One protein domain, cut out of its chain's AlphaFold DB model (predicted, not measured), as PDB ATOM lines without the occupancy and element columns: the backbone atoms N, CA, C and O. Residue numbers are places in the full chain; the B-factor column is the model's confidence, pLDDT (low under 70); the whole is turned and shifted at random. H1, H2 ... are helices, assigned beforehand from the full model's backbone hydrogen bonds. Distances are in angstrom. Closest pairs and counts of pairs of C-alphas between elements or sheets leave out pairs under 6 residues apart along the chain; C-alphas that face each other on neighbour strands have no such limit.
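This is residues 696 to 763 of the 1192 residues of an uncharacterized protein of Chloroflexi bacterium (UniProt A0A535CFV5). A long helix, H1, and a second helix, H2, make an open V with its corner at their tight link, and residues 696 to 714 of H1 stick out as a free arm. H4 packs side by side with H2, running the opposite way, while short H3 lies beyond the end of H2 that is far from H1. The printed part has 68 residues with four named helices, H1, H2, H3 and H4 in chain order, and no named strand; the class is all helix. The whole is loose, with a radius of gyration of the C-alphas of 14.7 A, and flat, spanning 43 by 32 by 16 A.

H1, residues 696 to 716, is close to but not clearly touching H2, residues 720 to 732; their closest C-alphas, those of Ile 715 and Met 723, are 7.7 A apart. They run opposite ways at a steep tilt of 47 degrees. H2, with residues 729 to 731 alone, touches H3, residues 736 to 743, only at the corner and only just, with 3 pairs of C-alphas within 8 A; the closest are those of Ile 730 and Phe 737, 6.0 A apart. H2 touches H4, residues 753 to 761, at a shallow tilt of 15 degrees, opposite ways; their closest C-alphas, those of Leu 724 and Ala 760, are 5.4 A apart. H1 is apart from H3 and H4, and H3 is apart from H4. In H1, H2, H3 and H4 every O i to N i+4 pair is within hydrogen-bond range.

H1 begins at C-alpha 696 (27.483, -42.743, 39.819) and is 30.0 A long from first to last C-alpha. H2 begins at C-alpha 720 (52.426, -18.484, 26.644) and measures 18.2 A, H3 10.7 A and H4 12.2 A, ending at C-alpha 761 (60.042, -22.791, 19.436).

The C-alphas of Ile 696 and Arg 762 are the two farthest apart, at 43.9 A. The printed part has no cut and no long link. Mean pLDDT of the printed part is 75.9, with residues 696 to 698, 715 to 716, 733 and 763 under 70.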
ATOM      1  N   ILE A 696      26.070 -42.639  39.440       66.31
ATOM      2  CA  ILE A 696      27.483 -42.743  39.819       66.31
ATOM      3  C   ILE A 696      28.374 -42.351  38.640       66.31
ATOM      4  O   ILE A 696      29.331 -41.594  38.816       66.31
ATOM      5  N   LEU A 697      28.037 -42.790  37.425       68.19
ATOM      6  CA  LEU A 697      28.743 -42.390  36.210       68.19
ATOM      7  C   LEU A 697      28.582 -40.885  35.956       68.19
ATOM      8  O   LEU A 697      29.571 -40.222  35.670       68.19
ATOM      9  N   ILE A 698      27.381 -40.321  36.113       64.88
ATOM     10  CA  ILE A 698      27.130 -38.879  35.971       64.88
ATOM     11  C   ILE A 698      27.936 -38.088  37.003       64.88
ATOM     12  O   ILE A 698      28.592 -37.123  36.625       64.88
ATOM     13  N   LEU A 699      27.946 -38.495  38.273       72.56
ATOM     14  CA  LEU A 699      28.725 -37.844  39.330       72.56
ATOM     15  C   LEU A 699      30.230 -37.940  39.062       72.56
ATOM     16  O   LEU A 699      30.950 -36.960  39.236       72.56
ATOM     17  N   THR A 700      30.703 -39.088  38.578       76.94
ATOM     18  CA  THR A 700      32.108 -39.302  38.205       76.94
ATOM     19  C   THR A 700      32.497 -38.429  37.007       76.94
ATOM     20  O   THR A 700      33.522 -37.749  37.030       76.94
ATOM     21  N   LEU A 701      31.647 -38.366  35.978       73.88
ATOM     22  CA  LEU A 701      31.827 -37.493  34.815       73.88
ATOM     23  C   LEU A 701      31.765 -36.012  35.209       73.88
ATOM     24  O   LEU A 701      32.567 -35.221  34.716       73.88
ATOM     25  N   GLN A 702      30.879 -35.635  36.131       78.81
ATOM     26  CA  GLN A 702      30.805 -34.287  36.691       78.81
ATOM     27  C   GLN A 702      32.056 -33.942  37.490       78.81
ATOM     28  O   GLN A 702      32.569 -32.840  37.332       78.81
ATOM     29  N   GLN A 703      32.597 -34.863  38.289       80.25
ATOM     30  CA  GLN A 703      33.870 -34.674  38.988       80.25
ATOM     31  C   GLN A 703      35.029 -34.498  38.001       80.25
ATOM     32  O   GLN A 703      35.808 -33.556  38.150       80.25
ATOM     33  N   TYR A 704      35.098 -35.312  36.942       81.31
ATOM     34  CA  TYR A 704      36.061 -35.110  35.854       81.31
ATOM     35  C   TYR A 704      35.865 -33.758  35.162       81.31
ATOM     36  O   TYR A 704      36.846 -33.094  34.825       81.31
ATOM     37  N   GLY A 705      34.616 -33.321  34.999       81.19
ATOM     38  CA  GLY A 705      34.274 -31.991  34.515       81.19
ATOM     39  C   GLY A 705      34.757 -30.884  35.447       81.19
ATOM     40  O   GLY A 705      35.321 -29.906  34.974       81.19
ATOM     41  N   VAL A 706      34.593 -31.032  36.763       80.44
ATOM     42  CA  VAL A 706      35.025 -30.035  37.754       80.44
ATOM     43  C   VAL A 706      36.548 -29.920  37.747       80.44
ATOM     44  O   VAL A 706      37.071 -28.807  37.739       80.44
ATOM     45  N   SER A 707      37.262 -31.047  37.680       80.12
ATOM     46  CA  SER A 707      38.719 -31.063  37.514       80.12
ATOM     47  C   SER A 707      39.164 -30.468  36.174       80.12
ATOM     48  O   SER A 707      40.222 -29.847  36.088       80.12
ATOM     49  N   ALA A 708      38.367 -30.632  35.116       78.69
ATOM     50  CA  ALA A 708      38.649 -30.033  33.820       78.69
ATOM     51  C   ALA A 708      38.422 -28.516  33.808       78.69
ATOM     52  O   ALA A 708      39.227 -27.787  33.228       78.69
ATOM     53  N   ASP A 709      37.360 -28.041  34.460       76.44
ATOM     54  CA  ASP A 709      37.035 -26.623  34.591       76.44
ATOM     55  C   ASP A 709      38.079 -25.905  35.467       76.44
ATOM     56  O   ASP A 709      38.524 -24.811  35.112       76.44
ATOM     57  N   SER A 710      38.552 -26.527  36.556       76.50
ATOM     58  CA  SER A 710      39.644 -25.973  37.372       76.50
ATOM     59  C   SER A 710      40.966 -25.918  36.599       76.50
ATOM     60  O   SER A 710      41.612 -24.870  36.562       76.50
ATOM     61  N   MET A 711      41.317 -26.991  35.880       75.50
ATOM     62  CA  MET A 711      42.492 -27.018  35.009       75.50
ATOM     63  C   MET A 711      42.404 -25.953  33.904       75.50
ATOM     64  O   MET A 711      43.406 -25.308  33.605       75.50
ATOM     65  N   ALA A 712      41.225 -25.718  33.319       72.69
ATOM     66  CA  ALA A 712      41.018 -24.679  32.311       72.69
ATOM     67  C   ALA A 712      41.215 -23.261  32.882       72.69
ATOM     68  O   ALA A 712      41.863 -22.430  32.245       72.69
ATOM     69  N   VAL A 713      40.717 -22.992  34.094       73.31
ATOM     70  CA  VAL A 713      40.929 -21.715  34.799       73.31
ATOM     71  C   VAL A 713      42.409 -21.489  35.113       73.31
ATOM     72  O   VAL A 713      42.908 -20.375  34.936       73.31
ATOM     73  N   ASP A 714      43.129 -22.526  35.538       73.75
ATOM     74  CA  ASP A 714      44.561 -22.423  35.833       73.75
ATOM     75  C   ASP A 714      45.397 -22.262  34.562       73.75
ATOM     76  O   ASP A 714      46.319 -21.449  34.528       73.75
ATOM     77  N   ILE A 715      45.022 -22.937  33.475       69.31
ATOM     78  CA  ILE A 715      45.644 -22.791  32.156       69.31
ATOM     79  C   ILE A 715      45.545 -21.352  31.628       69.31
ATOM     80  O   ILE A 715      46.520 -20.847  31.071       69.31
ATOM     81  N   VAL A 716      44.411 -20.666  31.825       67.94
ATOM     82  CA  VAL A 716      44.220 -19.263  31.396       67.94
ATOM     83  C   VAL A 716      45.178 -18.302  32.116       67.94
ATOM     84  O   VAL A 716      45.525 -17.255  31.567       67.94
ATOM     85  N   LYS A 717      45.654 -18.655  33.318       71.69
ATOM     86  CA  LYS A 717      46.594 -17.843  34.112       71.69
ATOM     87  C   LYS A 717      48.068 -18.083  33.749       71.69
ATOM     88  O   LYS A 717      48.937 -17.344  34.212       71.69
ATOM     89  N   VAL A 718      48.384 -19.106  32.953       72.31
ATOM     90  CA  VAL A 718      49.766 -19.478  32.606       72.31
ATOM     91  C   VAL A 718      50.261 -18.679  31.398       72.31
ATOM     92  O   VAL A 718      49.571 -18.526  30.396       72.31
ATOM     93  N   SER A 719      51.503 -18.187  31.459       75.81
ATOM     94  CA  SER A 719      52.106 -17.458  30.339       75.81
ATOM     95  C   SER A 719      52.349 -18.358  29.119       75.81
ATOM     96  O   SER A 719      52.678 -19.541  29.241       75.81
ATOM     97  N   ASN A 720      52.278 -17.771  27.921       72.75
ATOM     98  CA  ASN A 720      52.426 -18.484  26.644       72.75
ATOM     99  C   ASN A 720      53.685 -19.372  26.563       72.75
ATOM    100  O   ASN A 720      53.641 -20.452  25.977       72.75
ATOM    101  N   GLY A 721      54.802 -18.942  27.167       75.69
ATOM    102  CA  GLY A 721      56.054 -19.707  27.191       75.69
ATOM    103  C   GLY A 721      55.984 -20.968  28.059       75.69
ATOM    104  O   GLY A 721      56.401 -22.038  27.621       75.69
ATOM    105  N   LYS A 722      55.391 -20.870  29.257       75.38
ATOM    106  CA  LYS A 722      55.188 -22.025  30.148       75.38
ATOM    107  C   LYS A 722      54.187 -23.022  29.553       75.38
ATOM    108  O   LYS A 722      54.387 -24.228  29.655       75.38
ATOM    109  N   MET A 723      53.160 -22.533  28.854       78.12
ATOM    110  CA  MET A 723      52.164 -23.378  28.187       78.12
ATOM    111  C   MET A 723      52.749 -24.173  27.004       78.12
ATOM    112  O   MET A 723      52.409 -25.340  26.811       78.12
ATOM    113  N   LEU A 724      53.681 -23.582  26.245       79.25
ATOM    114  CA  LEU A 724      54.426 -24.283  25.190       79.25
ATOM    115  C   LEU A 724      55.353 -25.372  25.751       79.25
ATOM    116  O   LEU A 724      55.433 -26.454  25.169       79.25
ATOM    117  N   GLN A 725      56.012 -25.119  26.887       76.06
ATOM    118  CA  GLN A 725      56.856 -26.109  27.569       76.06
ATOM    119  C   GLN A 725      56.038 -27.277  28.137       76.06
ATOM    120  O   GLN A 725      56.412 -28.434  27.949       76.06
ATOM    121  N   ALA A 726      54.889 -26.997  28.760       76.12
ATOM    122  CA  ALA A 726      53.976 -28.030  29.250       76.12
ATOM    123  C   ALA A 726      53.433 -28.906  28.104       76.12
ATOM    124  O   ALA A 726      53.410 -30.133  28.206       76.12
ATOM    125  N   ALA A 727      53.064 -28.293  26.974       76.50
ATOM    126  CA  ALA A 727      52.633 -29.021  25.784       76.50
ATOM    127  C   ALA A 727      53.751 -29.893  25.185       76.50
ATOM    128  O   ALA A 727      53.470 -31.004  24.734       76.50
ATOM    129  N   ASP A 728      55.009 -29.433  25.200       79.06
ATOM    130  CA  ASP A 728      56.150 -30.260  24.789       79.06
ATOM    131  C   ASP A 728      56.344 -31.464  25.723       79.06
ATOM    132  O   ASP A 728      56.511 -32.584  25.245       79.06
ATOM    133  N   GLN A 729      56.233 -31.291  27.044       77.44
ATOM    134  CA  GLN A 729      56.351 -32.398  28.004       77.44
ATOM    135  C   GLN A 729      55.242 -33.454  27.844       77.44
ATOM    136  O   GLN A 729      55.548 -34.639  27.720       77.44
ATOM    137  N   ILE A 730      53.973 -33.050  27.744       76.69
ATOM    138  CA  ILE A 730      52.833 -33.976  27.573       76.69
ATOM    139  C   ILE A 730      52.926 -34.742  26.240       76.69
ATOM    140  O   ILE A 730      52.575 -35.926  26.125       76.69
ATOM    141  N   LEU A 731      53.395 -34.066  25.189       77.00
ATOM    142  CA  LEU A 731      53.400 -34.626  23.841       77.00
ATOM    143  C   LEU A 731      54.667 -35.411  23.495       77.00
ATOM    144  O   LEU A 731      54.657 -36.180  22.534       77.00
ATOM    145  N   SER A 732      55.728 -35.269  24.280       72.56
ATOM    146  CA  SER A 732      57.026 -35.877  24.006       72.56
ATOM    147  C   SER A 732      57.231 -37.286  24.541       72.56
ATOM    148  O   SER A 732      58.214 -37.915  24.162       72.56
ATOM    149  N   GLY A 733      56.303 -37.798  25.356       67.94
ATOM    150  CA  GLY A 733      56.374 -39.173  25.857       67.94
ATOM    151  C   GLY A 733      57.553 -39.423  26.803       67.94
ATOM    152  O   GLY A 733      58.060 -40.535  26.845       67.94
ATOM    153  N   GLY A 734      58.023 -38.400  27.527       74.25
ATOM    154  CA  GLY A 734      58.994 -38.553  28.614       74.25
ATOM    155  C   GLY A 734      58.313 -38.687  29.983       74.25
ATOM    156  O   GLY A 734      57.236 -38.129  30.200       74.25
ATOM    157  N   GLY A 735      58.945 -39.406  30.916       77.12
ATOM    158  CA  GLY A 735      58.470 -39.550  32.299       77.12
ATOM    159  C   GLY A 735      57.092 -40.220  32.416       77.12
ATOM    160  O   GLY A 735      56.788 -41.166  31.691       77.12
ATOM    161  N   VAL A 736      56.240 -39.708  33.313       78.62
ATOM    162  CA  VAL A 736      54.910 -40.275  33.626       78.62
ATOM    163  C   VAL A 736      53.980 -40.316  32.399       78.62
ATOM    164  O   VAL A 736      53.198 -41.248  32.226       78.62
ATOM    165  N   PHE A 737      54.112 -39.370  31.461       79.38
ATOM    166  CA  PHE A 737      53.290 -39.343  30.242       79.38
ATOM    167  C   PHE A 737      53.631 -40.461  29.245       79.38
ATOM    168  O   PHE A 737      52.800 -40.790  28.397       79.38
ATOM    169  N   ALA A 738      54.820 -41.067  29.340       81.31
ATOM    170  CA  ALA A 738      55.165 -42.272  28.585       81.31
ATOM    171  C   ALA A 738      54.351 -43.478  29.084       81.31
ATOM    172  O   ALA A 738      53.788 -44.225  28.284       81.31
ATOM    173  N   GLN A 739      54.237 -43.610  30.412       80.50
ATOM    174  CA  GLN A 739      53.468 -44.664  31.077       80.50
ATOM    175  C   GLN A 739      51.966 -44.512  30.812       80.50
ATOM    176  O   GLN A 739      51.319 -45.485  30.437       80.50
ATOM    177  N   PHE A 740      51.417 -43.294  30.889       79.50
ATOM    178  CA  PHE A 740      50.007 -43.053  30.547       79.50
ATOM    179  C   PHE A 740      49.687 -43.382  29.086       79.50
ATOM    180  O   PHE A 740      48.634 -43.941  28.791       79.50
ATOM    181  N   ARG A 741      50.606 -43.096  28.153       78.81
ATOM    182  CA  ARG A 741      50.444 -43.511  26.750       78.81
ATOM    183  C   ARG A 741      50.420 -45.025  26.615       78.81
ATOM    184  O   ARG A 741      49.562 -45.537  25.904       78.81
ATOM    185  N   GLN A 742      51.311 -45.718  27.321       79.81
ATOM    186  CA  GLN A 742      51.369 -47.175  27.316       79.81
ATOM    187  C   GLN A 742      50.087 -47.802  27.884       79.81
ATOM    188  O   GLN A 742      49.548 -48.720  27.273       79.81
ATOM    189  N   GLN A 743      49.558 -47.266  28.988       78.44
ATOM    190  CA  GLN A 743      48.286 -47.703  29.583       78.44
ATOM    191  C   GLN A 743      47.082 -47.460  28.657       78.44
ATOM    192  O   GLN A 743      46.150 -48.254  28.642       78.44
ATOM    193  N   LEU A 744      47.123 -46.406  27.836       73.56
ATOM    194  CA  LEU A 744      46.106 -46.099  26.822       73.56
ATOM    195  C   LEU A 744      46.300 -46.869  25.497       73.56
ATOM    196  O   LEU A 744      45.624 -46.572  24.512       73.56
ATOM    197  N   GLY A 745      47.242 -47.819  25.430       73.69
ATOM    198  CA  GLY A 745      47.528 -48.601  24.220       73.69
ATOM    199  C   GLY A 745      48.215 -47.807  23.098       73.69
ATOM    200  O   GLY A 745      48.243 -48.240  21.947       73.69
ATOM    201  N   VAL A 746      48.777 -46.635  23.408       74.50
ATOM    202  CA  VAL A 746      49.478 -45.758  22.461       74.50
ATOM    203  C   VAL A 746      50.992 -45.897  22.643       74.50
ATOM    204  O   VAL A 746      51.497 -46.101  23.744       74.50
ATOM    205  N   ARG A 747      51.758 -45.762  21.551       77.19
ATOM    206  CA  ARG A 747      53.228 -45.888  21.587       77.19
ATOM    207  C   ARG A 747      53.851 -44.935  22.633       77.19
ATOM    208  O   ARG A 747      53.591 -43.727  22.551       77.19
ATOM    209  N   PRO A 748      54.720 -45.425  23.545       78.62
ATOM    210  CA  PRO A 748      55.293 -44.610  24.624       78.62
ATOM    211  C   PRO A 748      56.160 -43.447  24.128       78.62
ATOM    212  O   PRO A 748      56.182 -42.387  24.739       78.62
ATOM    213  N   SER A 749      56.824 -43.619  22.980       75.94
ATOM    214  CA  SER A 749      57.891 -42.747  22.463       75.94
ATOM    215  C   SER A 749      57.483 -41.320  22.053       75.94
ATOM    216  O   SER A 749      58.316 -40.592  21.521       75.94
ATOM    217  N   GLY A 750      56.220 -40.917  22.244       78.12
ATOM    218  CA  GLY A 750      55.754 -39.542  22.023       78.12
ATOM    219  C   GLY A 750      56.043 -38.950  20.632       78.12
ATOM    220  O   GLY A 750      56.205 -39.661  19.638       78.12
ATOM    221  N   LEU A 751      56.056 -37.616  20.541       79.44
ATOM    222  CA  LEU A 751      56.459 -36.879  19.341       79.44
ATOM    223  C   LEU A 751      57.973 -36.973  19.102       79.44
ATOM    224  O   LEU A 751      58.779 -36.810  20.015       79.44
ATOM    225  N   ARG A 752      58.361 -37.130  17.829       80.31
ATOM    226  CA  ARG A 752      59.768 -37.154  17.395       80.31
ATOM    227  C   ARG A 752      60.496 -35.829  17.722       80.31
ATOM    228  O   ARG A 752      59.855 -34.776  17.682       80.31
ATOM    229  N   PRO A 753      61.829 -35.834  17.937       77.19
ATOM    230  CA  PRO A 753      62.600 -34.657  18.376       77.19
ATOM    231  C   PRO A 753      62.423 -33.395  17.515       77.19
ATOM    232  O   PRO A 753      62.283 -32.291  18.036       77.19
ATOM    233  N   MET A 754      62.336 -33.546  16.190       76.88
ATOM    234  CA  MET A 754      62.105 -32.417  15.274       76.88
ATOM    235  C   MET A 754      60.708 -31.797  15.426       76.88
ATOM    236  O   MET A 754      60.543 -30.580  15.326       76.88
ATOM    237  N   SER A 755      59.695 -32.620  15.707       77.19
ATOM    238  CA  SER A 755      58.321 -32.167  15.942       77.19
ATOM    239  C   SER A 755      58.194 -31.442  17.283       77.19
ATOM    240  O   SER A 755      57.477 -30.446  17.364       77.19
ATOM    241  N   ARG A 756      58.936 -31.898  18.301       76.50
ATOM    242  CA  ARG A 756      59.064 -31.241  19.611       76.50
ATOM    243  C   ARG A 756      59.696 -29.857  19.504       76.50
ATOM    244  O   ARG A 756      59.102 -28.867  19.916       76.50
ATOM    245  N   HIS A 757      60.841 -29.764  18.826       76.38
ATOM    246  CA  HIS A 757      61.530 -28.491  18.611       76.38
ATOM    247  C   HIS A 757      60.652 -27.483  17.845       76.38
ATOM    248  O   HIS A 757      60.598 -26.298  18.180       76.38
ATOM    249  N   SER A 758      59.898 -27.953  16.846       79.94
ATOM    250  CA  SER A 758      58.939 -27.106  16.132       79.94
ATOM    251  C   SER A 758      57.745 -26.678  16.994       79.94
ATOM    252  O   SER A 758      57.224 -25.582  16.784       79.94
ATOM    253  N   LEU A 759      57.278 -27.517  17.922       77.44
ATOM    254  CA  LEU A 759      56.180 -27.183  18.829       77.44
ATOM    255  C   LEU A 759      56.620 -26.128  19.850       77.44
ATOM    256  O   LEU A 759      55.930 -25.124  19.988       77.44
ATOM    257  N   ALA A 760      57.773 -26.328  20.493       73.12
ATOM    258  CA  ALA A 760      58.274 -25.472  21.567       73.12
ATOM    259  C   ALA A 760      58.760 -24.094  21.084       73.12
ATOM    260  O   ALA A 760      58.603 -23.107  21.801       73.12
ATOM    261  N   HIS A 761      59.338 -24.006  19.877       75.56
ATOM    262  CA  HIS A 761      60.042 -22.791  19.436       75.56
ATOM    263  C   HIS A 761      59.514 -22.149  18.151       75.56
ATOM    264  O   HIS A 761      59.898 -21.025  17.841       75.56
ATOM    265  N   ARG A 762      58.660 -22.830  17.373       71.75
ATOM    266  CA  ARG A 762      58.194 -22.318  16.065       71.75
ATOM    267  C   ARG A 762      56.698 -22.016  15.999       71.75
ATOM    268  O   ARG A 762      56.196 -21.703  14.919       71.75
ATOM    269  N   ARG A 763      55.975 -22.085  17.120       68.38
ATOM    270  CA  ARG A 763      54.571 -21.658  17.198       68.38
ATOM    271  C   ARG A 763      54.456 -20.263  17.801       68.38
ATOM    272  O   ARG A 763      54.998 -19.991  18.862       68.38
TER     273      ARG A 763